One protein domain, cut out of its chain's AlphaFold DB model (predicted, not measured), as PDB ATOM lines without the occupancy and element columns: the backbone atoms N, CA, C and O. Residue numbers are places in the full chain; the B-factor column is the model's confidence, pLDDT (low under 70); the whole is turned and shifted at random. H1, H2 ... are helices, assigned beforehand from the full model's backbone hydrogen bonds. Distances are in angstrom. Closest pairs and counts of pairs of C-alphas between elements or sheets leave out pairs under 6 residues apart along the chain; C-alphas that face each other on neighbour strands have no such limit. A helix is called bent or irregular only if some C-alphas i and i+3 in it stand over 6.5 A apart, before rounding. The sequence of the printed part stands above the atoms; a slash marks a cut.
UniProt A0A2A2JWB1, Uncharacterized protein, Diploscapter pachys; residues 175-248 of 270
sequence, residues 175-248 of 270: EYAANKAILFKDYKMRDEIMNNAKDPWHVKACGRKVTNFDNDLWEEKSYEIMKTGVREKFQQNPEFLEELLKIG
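Overview. This is residues 175 to 248 of the 270 residues of an uncharacterized protein of Diploscapter pachys (UniProt A0A2A2JWB1). A small head of three short helices, H1, H2 and H3, stands at one end, and one long kinked helix, H4, runs away from it as an arm that ends in H5, turned off at a corner. In the head, H2 and H3 form a helical hairpin and H1 packs on H2; the middle of the whole is loosely filled, with few contacts between head and arm. The printed part has 74 residues with five named helices, H1 to H5 in order along the chain, and no named strand, and its class is all helix. It is loose, with a radius of gyration of the C-alphas of 14.2 A, and the C-alphas span 41 by 29 by 17 A.

Arrangement. H1, residues 179 to 183, touches H2, residues 187 to 196; their closest C-alphas, those of Ala 181 and Arg 190, are 5.1 A apart. H2 touches H3, residues 200 to 207, at a shallow tilt of 13 degrees, opposite ways, and the two form a hairpin; the C-alphas of Ile 193 and Val 203, the closest, are 5.7 A apart. H1 and H3 are close but not clearly touching, with the C-alphas of Lys 180 and Gly 207 closest at 7.1 A. H4, residues 215 to 236, is close to H1 but not clearly touching; the closest C-alphas are those of Asn 179 and Ile 225, 8.0 A apart. H4 is apart from H2 and from H3. H4 and H5, residues 238 to 246, only just touch, and only at the corner by their link, with 3 pairs of C-alphas within 8 A, on residues 234 to 235 of H4 alone. Their closest C-alphas, those of Phe 234 and Leu 241, are 4.9 A apart, and their lines are about perpendicular at 76 degrees, the line of H4 being a rough one. H5 is apart from H1, H2 and H3. In H1, H2, H3 and H5 every O i to N i+4 pair is within hydrogen-bond range; in H4 16 of 18 are.

Along the chain. H1 begins at C-alpha 179, (-33.737, -6.840, 284.966). H2 is 13.5 A long and H3 10.4 A from first to last C-alpha. H4, 30.5 A long, begins at C-alpha 215, (-28.833, -16.069, 295.398). It has a kink of 40 degrees near residue 222 and is irregular, with C-alphas 220 and 223 7.1 A apart. H5, 12.4 A long, ends at C-alpha 246, (-11.134, -10.862, 263.931).

Size, cuts and confidence. The two C-alphas farthest apart are those of Lys 188 and Gly 248, at 41.8 A. Residues 235 to 240, of which 238 to 240 belong to H5, stand free. The printed part has no cut. The links H1 to H2, H2 to H3 and H4 to H5 are tight, and the link from H3 to H4, 7 residues, is short. The mean pLDDT of the printed part is 77.6, and 10 residues are under 70: 175 to 179, 182, 200, 204, and 228 to 229.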
ATOM      1  N   GLU A 175     -32.068  -1.133 278.226       51.19
ATOM      2  CA  GLU A 175     -33.205  -0.380 278.784       51.19
ATOM      3  C   GLU A 175     -34.081  -1.217 279.730       51.19
ATOM      4  O   GLU A 175     -34.896  -0.698 280.494       51.19
ATOM      5  N   TYR A 176     -33.866  -2.527 279.711       53.06
ATOM      6  CA  TYR A 176     -34.424  -3.473 280.638       53.06
ATOM      7  C   TYR A 176     -33.393  -3.958 281.660       53.06
ATOM      8  O   TYR A 176     -33.818  -4.727 282.476       53.06
ATOM      9  N   ALA A 177     -32.124  -3.500 281.771       50.09
ATOM     10  CA  ALA A 177     -31.146  -3.830 282.852       50.09
ATOM     11  C   ALA A 177     -31.576  -3.405 284.275       50.09
ATOM     12  O   ALA A 177     -31.055  -3.885 285.288       50.09
ATOM     13  N   ALA A 178     -32.662  -2.649 284.338       55.34
ATOM     14  CA  ALA A 178     -33.781  -2.936 285.216       55.34
ATOM     15  C   ALA A 178     -33.928  -4.415 285.665       55.34
ATOM     16  O   ALA A 178     -34.427  -4.641 286.746       55.34
ATOM     17  N   ASN A 179     -33.461  -5.412 284.914       58.75
ATOM     18  CA  ASN A 179     -33.737  -6.840 284.966       58.75
ATOM     19  C   ASN A 179     -33.293  -7.496 286.242       58.75
ATOM     20  O   ASN A 179     -33.987  -8.378 286.710       58.75
ATOM     21  N   LYS A 180     -32.161  -7.086 286.823       70.25
ATOM     22  CA  LYS A 180     -31.810  -7.569 288.161       70.25
ATOM     23  C   LYS A 180     -32.849  -7.071 289.164       70.25
ATOM     24  O   LYS A 180     -33.356  -7.838 289.970       70.25
ATOM     25  N   ALA A 181     -33.193  -5.792 289.078       73.19
ATOM     26  CA  ALA A 181     -34.210  -5.189 289.916       73.19
ATOM     27  C   ALA A 181     -35.621  -5.739 289.603       73.19
ATOM     28  O   ALA A 181     -36.382  -5.985 290.521       73.19
ATOM     29  N   ILE A 182     -35.949  -6.073 288.354       69.94
ATOM     30  CA  ILE A 182     -37.202  -6.714 287.933       69.94
ATOM     31  C   ILE A 182     -37.248  -8.167 288.415       69.94
ATOM     32  O   ILE A 182     -38.270  -8.586 288.951       69.94
ATOM     33  N   LEU A 183     -36.151  -8.922 288.273       77.31
ATOM     34  CA  LEU A 183     -36.022 -10.318 288.710       77.31
ATOM     35  C   LEU A 183     -36.370 -10.449 290.194       77.31
ATOM     36  O   LEU A 183     -37.062 -11.382 290.586       77.31
ATOM     37  N   PHE A 184     -35.968  -9.457 290.988       82.44
ATOM     38  CA  PHE A 184     -36.265  -9.378 292.418       82.44
ATOM     39  C   PHE A 184     -37.407  -8.404 292.766       82.44
ATOM     40  O   PHE A 184     -37.616  -8.056 293.927       82.44
ATOM     41  N   LYS A 185     -38.194  -7.987 291.767       83.44
ATOM     42  CA  LYS A 185     -39.393  -7.136 291.910       83.44
ATOM     43  C   LYS A 185     -39.146  -5.794 292.626       83.44
ATOM     44  O   LYS A 185     -40.074  -5.181 293.151       83.44
ATOM     45  N   ASP A 186     -37.912  -5.309 292.617       84.50
ATOM     46  CA  ASP A 186     -37.493  -3.998 293.099       84.50
ATOM     47  C   ASP A 186     -37.663  -2.932 292.008       84.50
ATOM     48  O   ASP A 186     -36.716  -2.412 291.411       84.50
ATOM     49  N   TYR A 187     -38.916  -2.590 291.726       79.00
ATOM     50  CA  TYR A 187     -39.236  -1.632 290.669       79.00
ATOM     51  C   TYR A 187     -38.721  -0.218 290.956       79.00
ATOM     52  O   TYR A 187     -38.457   0.531 290.017       79.00
ATOM     53  N   LYS A 188     -38.516   0.122 292.234       86.00
ATOM     54  CA  LYS A 188     -37.924   1.396 292.642       86.00
ATOM     55  C   LYS A 188     -36.450   1.460 292.249       86.00
ATOM     56  O   LYS A 188     -36.020   2.451 291.670       86.00
ATOM     57  N   MET A 189     -35.682   0.404 292.525       87.94
ATOM     58  CA  MET A 189     -34.277   0.332 292.116       87.94
ATOM     59  C   MET A 189     -34.136   0.259 290.600       87.94
ATOM     60  O   MET A 189     -33.213   0.837 290.032       87.94
ATOM     61  N   ARG A 190     -35.081  -0.401 289.927       85.06
ATOM     62  CA  ARG A 190     -35.191  -0.354 288.471       85.06
ATOM     63  C   ARG A 190     -35.295   1.084 287.968       85.06
ATOM     64  O   ARG A 190     -34.535   1.460 287.083       85.06
ATOM     65  N   ASP A 191     -36.207   1.876 288.526       81.06
ATOM     66  CA  ASP A 191     -36.416   3.259 288.088       81.06
ATOM     67  C   ASP A 191     -35.204   4.147 288.406       81.06
ATOM     68  O   ASP A 191     -34.845   5.000 287.599       81.06
ATOM     69  N   GLU A 192     -34.519   3.899 289.526       86.31
ATOM     70  CA  GLU A 192     -33.264   4.578 289.865       86.31
ATOM     71  C   GLU A 192     -32.152   4.271 288.850       86.31
ATOM     72  O   GLU A 192     -31.495   5.181 288.346       86.31
ATOM     73  N   ILE A 193     -31.963   2.993 288.507       79.69
ATOM     74  CA  ILE A 193     -30.956   2.563 287.528       79.69
ATOM     75  C   ILE A 193     -31.245   3.169 286.154       79.69
ATOM     76  O   ILE A 193     -30.324   3.626 285.486       79.69
ATOM     77  N   MET A 194     -32.511   3.177 285.742       76.50
ATOM     78  CA  MET A 194     -32.899   3.593 284.398       76.50
ATOM     79  C   MET A 194     -32.883   5.104 284.198       76.50
ATOM     80  O   MET A 194     -32.507   5.568 283.124       76.50
ATOM     81  N   ASN A 195     -33.292   5.867 285.210       81.50
ATOM     82  CA  ASN A 195     -33.544   7.296 285.042       81.50
ATOM     83  C   ASN A 195     -32.459   8.178 285.671       81.50
ATOM     84  O   ASN A 195     -32.281   9.315 285.244       81.50
ATOM     85  N   ASN A 196     -31.737   7.669 286.677       84.75
ATOM     86  CA  ASN A 196     -30.860   8.489 287.519       84.75
ATOM     87  C   ASN A 196     -29.389   8.041 287.506       84.75
ATOM     88  O   ASN A 196     -28.518   8.767 288.008       84.75
ATOM     89  N   ALA A 197     -29.073   6.876 286.932       79.12
ATOM     90  CA  ALA A 197     -27.695   6.422 286.822       79.12
ATOM     91  C   ALA A 197     -26.898   7.305 285.848       79.12
ATOM     92  O   ALA A 197     -27.279   7.497 284.699       79.12
ATOM     93  N   LYS A 198     -25.769   7.844 286.319       83.00
ATOM     94  CA  LYS A 198     -24.939   8.798 285.559       83.00
ATOM     95  C   LYS A 198     -23.786   8.125 284.824       83.00
ATOM     96  O   LYS A 198     -23.257   8.673 283.865       83.00
ATOM     97  N   ASP A 199     -23.388   6.952 285.305       78.94
ATOM     98  CA  ASP A 199     -22.225   6.212 284.840       78.94
ATOM     99  C   ASP A 199     -22.324   4.726 285.264       78.94
ATOM    100  O   ASP A 199     -23.153   4.365 286.114       78.94
ATOM    101  N   PRO A 200     -21.479   3.838 284.703       68.75
ATOM    102  CA  PRO A 200     -21.492   2.412 285.033       68.75
ATOM    103  C   PRO A 200     -21.214   2.085 286.510       68.75
ATOM    104  O   PRO A 200     -21.668   1.049 287.006       68.75
ATOM    105  N   TRP A 201     -20.497   2.943 287.242       73.75
ATOM    106  CA  TRP A 201     -20.239   2.740 288.670       73.75
ATOM    107  C   TRP A 201     -21.493   2.996 289.496       73.75
ATOM    108  O   TRP A 201     -21.766   2.237 290.430       73.75
ATOM    109  N   HIS A 202     -22.294   3.992 289.112       80.00
ATOM    110  CA  HIS A 202     -23.608   4.226 289.699       80.00
ATOM    111  C   HIS A 202     -24.537   3.024 289.448       80.00
ATOM    112  O   HIS A 202     -25.095   2.480 290.403       80.00
ATOM    113  N   VAL A 203     -24.614   2.503 288.215       74.94
ATOM    114  CA  VAL A 203     -25.396   1.283 287.912       74.94
ATOM    115  C   VAL A 203     -24.950   0.103 288.784       74.94
ATOM    116  O   VAL A 203     -25.778  -0.576 289.396       74.94
ATOM    117  N   LYS A 204     -23.634  -0.114 288.920       67.19
ATOM    118  CA  LYS A 204     -23.059  -1.171 289.770       67.19
ATOM    119  C   LYS A 204     -23.406  -0.983 291.250       67.19
ATOM    120  O   LYS A 204     -23.697  -1.961 291.940       67.19
ATOM    121  N   ALA A 205     -23.383   0.252 291.747       73.94
ATOM    122  CA  ALA A 205     -23.751   0.573 293.123       73.94
ATOM    123  C   ALA A 205     -25.243   0.324 293.390       73.94
ATOM    124  O   ALA A 205     -25.583  -0.261 294.418       73.94
ATOM    125  N   CYS A 206     -26.124   0.692 292.457       79.38
ATOM    126  CA  CYS A 206     -27.558   0.407 292.524       79.38
ATOM    127  C   CYS A 206     -27.847  -1.098 292.455       79.38
ATOM    128  O   CYS A 206     -28.595  -1.628 293.273       79.38
ATOM    129  N   GLY A 207     -27.153  -1.833 291.584       74.12
ATOM    130  CA  GLY A 207     -27.260  -3.291 291.491       74.12
ATOM    131  C   GLY A 207     -26.896  -4.044 292.782       74.12
ATOM    132  O   GLY A 207     -27.355  -5.171 292.974       74.12
ATOM    133  N   ARG A 208     -26.092  -3.450 293.679       76.81
ATOM    134  CA  ARG A 208     -25.778  -3.994 295.021       76.81
ATOM    135  C   ARG A 208     -26.869  -3.725 296.062       76.81
ATOM    136  O   ARG A 208     -26.838  -4.336 297.122       76.81
ATOM    137  N   LYS A 209     -27.794  -2.809 295.771       83.25
ATOM    138  CA  LYS A 209     -28.871  -2.367 296.667       83.25
ATOM    139  C   LYS A 209     -30.242  -2.936 296.294       83.25
ATOM    140  O   LYS A 209     -31.215  -2.607 296.963       83.25
ATOM    141  N   VAL A 210     -30.322  -3.748 295.237       82.94
ATOM    142  CA  VAL A 210     -31.562  -4.419 294.821       82.94
ATOM    143  C   VAL A 210     -32.101  -5.267 295.975       82.94
ATOM    144  O   VAL A 210     -31.399  -6.130 296.503       82.94
ATOM    145  N   THR A 211     -33.340  -4.994 296.364       83.75
ATOM    146  CA  THR A 211     -34.074  -5.699 297.420       83.75
ATOM    147  C   THR A 211     -34.617  -7.044 296.932       83.75
ATOM    148  O   THR A 211     -34.680  -7.291 295.732       83.75
ATOM    149  N   ASN A 212     -34.983  -7.927 297.872       83.50
ATOM    150  CA  ASN A 212     -35.482  -9.294 297.623       83.50
ATOM    151  C   ASN A 212     -34.533 -10.179 296.799       83.50
ATOM    152  O   ASN A 212     -34.978 -11.049 296.054       83.50
ATOM    153  N   PHE A 213     -33.229  -9.934 296.912       74.94
ATOM    154  CA  PHE A 213     -32.216 -10.709 296.215       74.94
ATOM    155  C   PHE A 213     -32.244 -12.177 296.659       74.94
ATOM    156  O   PHE A 213     -32.088 -12.475 297.843       74.94
ATOM    157  N   ASP A 214     -32.393 -13.072 295.688       81.75
ATOM    158  CA  ASP A 214     -32.292 -14.520 295.846       81.75
ATOM    159  C   ASP A 214     -31.023 -15.003 295.135       81.75
ATOM    160  O   ASP A 214     -30.818 -14.738 293.946       81.75
ATOM    161  N   ASN A 215     -30.142 -15.662 295.891       73.38
ATOM    162  CA  ASN A 215     -28.833 -16.069 295.398       73.38
ATOM    163  C   ASN A 215     -28.910 -17.255 294.431       73.38
ATOM    164  O   ASN A 215     -28.176 -17.264 293.448       73.38
ATOM    165  N   ASP A 216     -29.797 -18.216 294.668       76.69
ATOM    166  CA  ASP A 216     -29.894 -19.423 293.844       76.69
ATOM    167  C   ASP A 216     -30.515 -19.081 292.487       76.69
ATOM    168  O   ASP A 216     -29.987 -19.453 291.436       76.69
ATOM    169  N   LEU A 217     -31.553 -18.241 292.494       73.62
ATOM    170  CA  LEU A 217     -32.128 -17.677 291.277       73.62
ATOM    171  C   LEU A 217     -31.118 -16.789 290.532       73.62
ATOM    172  O   LEU A 217     -31.094 -16.761 289.299       73.62
ATOM    173  N   TRP A 218     -30.265 -16.055 291.254       76.50
ATOM    174  CA  TRP A 218     -29.202 -15.265 290.633       76.50
ATOM    175  C   TRP A 218     -28.131 -16.142 289.981       76.50
ATOM    176  O   TRP A 218     -27.713 -15.842 288.862       76.50
ATOM    177  N   GLU A 219     -27.683 -17.212 290.637       74.31
ATOM    178  CA  GLU A 219     -26.742 -18.164 290.039       74.31
ATOM    179  C   GLU A 219     -27.331 -18.806 288.777       74.31
ATOM    180  O   GLU A 219     -26.646 -18.866 287.757       74.31
ATOM    181  N   GLU A 220     -28.620 -19.157 288.786       77.38
ATOM    182  CA  GLU A 220     -29.301 -19.723 287.618       77.38
ATOM    183  C   GLU A 220     -29.416 -18.724 286.450       77.38
ATOM    184  O   GLU A 220     -29.145 -19.064 285.297       77.38
ATOM    185  N   LYS A 221     -29.832 -17.479 286.719       75.69
ATOM    186  CA  LYS A 221     -30.220 -16.526 285.659       75.69
ATOM    187  C   LYS A 221     -29.111 -15.570 285.225       75.69
ATOM    188  O   LYS A 221     -29.187 -15.006 284.132       75.69
ATOM    189  N   SER A 222     -28.082 -15.362 286.048       71.31
ATOM    190  CA  SER A 222     -27.063 -14.333 285.790       71.31
ATOM    191  C   SER A 222     -26.250 -14.584 284.519       71.31
ATOM    192  O   SER A 222     -25.951 -13.615 283.818       71.31
ATOM    193  N   TYR A 223     -25.954 -15.851 284.184       77.12
ATOM    194  CA  TYR A 223     -25.266 -16.231 282.940       77.12
ATOM    195  C   TYR A 223     -25.981 -15.706 281.701       77.12
ATOM    196  O   TYR A 223     -25.389 -14.978 280.907       77.12
ATOM    197  N   GLU A 224     -27.266 -16.023 281.562       76.25
ATOM    198  CA  GLU A 224     -28.025 -15.608 280.388       76.25
ATOM    199  C   GLU A 224     -28.200 -14.086 280.360       76.25
ATOM    200  O   GLU A 224     -27.930 -13.478 279.325       76.25
ATOM    201  N   ILE A 225     -28.522 -13.448 281.495       70.62
ATOM    202  CA  ILE A 225     -28.624 -11.977 281.590       70.62
ATOM    203  C   ILE A 225     -27.340 -11.301 281.077       70.62
ATOM    204  O   ILE A 225     -27.405 -10.363 280.281       70.62
ATOM    205  N   MET A 226     -26.164 -11.786 281.492       73.81
ATOM    206  CA  MET A 226     -24.877 -11.245 281.049       73.81
ATOM    207  C   MET A 226     -24.608 -11.536 279.574       73.81
ATOM    208  O   MET A 226     -24.254 -10.635 278.814       73.81
ATOM    209  N   LYS A 227     -24.787 -12.791 279.156       78.00
ATOM    210  CA  LYS A 227     -24.535 -13.255 277.789       78.00
ATOM    211  C   LYS A 227     -25.268 -12.409 276.770       78.00
ATOM    212  O   LYS A 227     -24.698 -12.106 275.721       78.00
ATOM    213  N   THR A 228     -26.499 -12.008 277.061       68.12
ATOM    214  CA  THR A 228     -27.215 -11.170 276.116       68.12
ATOM    215  C   THR A 228     -27.031  -9.669 276.287       68.12
ATOM    216  O   THR A 228     -26.965  -9.001 275.261       68.12
ATOM    217  N   GLY A 229     -26.707  -9.150 277.474       69.75
ATOM    218  CA  GLY A 229     -26.109  -7.807 277.553       69.75
ATOM    219  C   GLY A 229     -24.849  -7.683 276.675       69.75
ATOM    220  O   GLY A 229     -24.677  -6.707 275.945       69.75
ATOM    221  N   VAL A 230     -24.002  -8.720 276.672       78.56
ATOM    222  CA  VAL A 230     -22.829  -8.821 275.790       78.56
ATOM    223  C   VAL A 230     -23.245  -8.919 274.321       78.56
ATOM    224  O   VAL A 230     -22.722  -8.170 273.501       78.56
ATOM    225  N   ARG A 231     -24.203  -9.787 273.968       79.12
ATOM    226  CA  ARG A 231     -24.714  -9.899 272.588       79.12
ATOM    227  C   ARG A 231     -25.190  -8.548 272.049       79.12
ATOM    228  O   ARG A 231     -24.773  -8.169 270.962       79.12
ATOM    229  N   GLU A 232     -26.005  -7.829 272.814       70.75
ATOM    230  CA  GLU A 232     -26.540  -6.518 272.437       70.75
ATOM    231  C   GLU A 232     -25.425  -5.486 272.253       70.75
ATOM    232  O   GLU A 232     -25.410  -4.779 271.248       70.75
ATOM    233  N   LYS A 233     -24.437  -5.448 273.164       81.06
ATOM    234  CA  LYS A 233     -23.257  -4.580 273.021       81.06
ATOM    235  C   LYS A 233     -22.599  -4.772 271.657       81.06
ATOM    236  O   LYS A 233     -22.300  -3.790 270.988       81.06
ATOM    237  N   PHE A 234     -22.371  -6.011 271.241       83.19
ATOM    238  CA  PHE A 234     -21.716  -6.278 269.964       83.19
ATOM    239  C   PHE A 234     -22.663  -6.096 268.767       83.19
ATOM    240  O   PHE A 234     -22.238  -5.600 267.736       83.19
ATOM    241  N   GLN A 235     -23.954  -6.411 268.884       78.25
ATOM    242  CA  GLN A 235     -24.919  -6.186 267.798       78.25
ATOM    243  C   GLN A 235     -25.144  -4.704 267.484       78.25
ATOM    244  O   GLN A 235     -25.318  -4.347 266.322       78.25
ATOM    245  N   GLN A 236     -25.153  -3.846 268.504       78.00
ATOM    246  CA  GLN A 236     -25.458  -2.422 268.353       78.00
ATOM    247  C   GLN A 236     -24.229  -1.566 268.015       78.00
ATOM    248  O   GLN A 236     -24.392  -0.405 267.652       78.00
ATOM    249  N   ASN A 237     -23.020  -2.125 268.115       85.50
ATOM    250  CA  ASN A 237     -21.759  -1.426 267.854       85.50
ATOM    251  C   ASN A 237     -20.945  -2.240 266.827       85.50
ATOM    252  O   ASN A 237     -20.164  -3.121 267.218       85.50
ATOM    253  N   PRO A 238     -21.170  -2.013 265.516       86.75
ATOM    254  CA  PRO A 238     -20.555  -2.786 264.434       86.75
ATOM    255  C   PRO A 238     -19.025  -2.865 264.505       86.75
ATOM    256  O   PRO A 238     -18.447  -3.895 264.167       86.75
ATOM    257  N   GLU A 239     -18.369  -1.815 264.994       92.50
ATOM    258  CA  GLU A 239     -16.924  -1.742 265.193       92.50
ATOM    259  C   GLU A 239     -16.420  -2.761 266.225       92.50
ATOM    260  O   GLU A 239     -15.434  -3.460 265.982       92.50
ATOM    261  N   PHE A 240     -17.138  -2.943 267.338       89.06
ATOM    262  CA  PHE A 240     -16.786  -3.945 268.346       89.06
ATOM    263  C   PHE A 240     -17.036  -5.355 267.820       89.06
ATOM    264  O   PHE A 240     -16.286  -6.280 268.134       89.06
ATOM    265  N   LEU A 241     -18.099  -5.539 267.031       86.94
ATOM    266  CA  LEU A 241     -18.394  -6.829 266.413       86.94
ATOM    267  C   LEU A 241     -17.288  -7.238 265.444       86.94
ATOM    268  O   LEU A 241     -16.871  -8.394 265.449       86.94
ATOM    269  N   GLU A 242     -16.789  -6.297 264.647       89.31
ATOM    270  CA  GLU A 242     -15.688  -6.551 263.726       89.31
ATOM    271  C   GLU A 242     -14.413  -6.970 264.478       89.31
ATOM    272  O   GLU A 242     -13.772  -7.956 264.108       89.31
ATOM    273  N   GLU A 243     -14.070  -6.281 265.572       88.81
ATOM    274  CA  GLU A 243     -12.952  -6.661 266.447       88.81
ATOM    275  C   GLU A 243     -13.131  -8.055 267.063       88.81
ATOM    276  O   GLU A 243     -12.202  -8.866 267.044       88.81
ATOM    277  N   LEU A 244     -14.332  -8.369 267.555       85.69
ATOM    278  CA  LEU A 244     -14.651  -9.675 268.131       85.69
ATOM    279  C   LEU A 244     -14.479 -10.805 267.105       85.69
ATOM    280  O   LEU A 244     -13.929 -11.860 267.425       85.69
ATOM    281  N   LEU A 245     -14.929 -10.588 265.866       86.75
ATOM    282  CA  LEU A 245     -14.848 -11.581 264.794       86.75
ATOM    283  C   LEU A 245     -13.410 -11.805 264.304       86.75
ATOM    284  O   LEU A 245     -13.062 -12.939 263.968       86.75
ATOM    285  N   LYS A 246     -12.558 -10.767 264.317       88.00
ATOM    286  CA  LYS A 246     -11.134 -10.862 263.931       88.00
ATOM    287  C   LYS A 246     -10.337 -11.847 264.789       88.00
ATOM    288  O   LYS A 246      -9.390 -12.453 264.298       88.00
ATOM    289  N   ILE A 247     -10.725 -12.038 266.049       84.81
ATOM    290  CA  ILE A 247     -10.036 -12.930 266.997       84.81
ATOM    291  C   ILE A 247     -10.220 -14.416 266.623       84.81
ATOM    292  O   ILE A 247      -9.358 -15.255 266.915       84.81
ATOM    293  N   GLY A 248     -11.295 -14.733 265.893       75.88
ATOM    294  CA  GLY A 248     -11.553 -16.058 265.335       75.88
ATOM    295  C   GLY A 248     -11.865 -17.133 266.385       75.88
ATOM    296  O   GLY A 248     -12.007 -16.869 267.574       75.88
TER     297      GLY A 248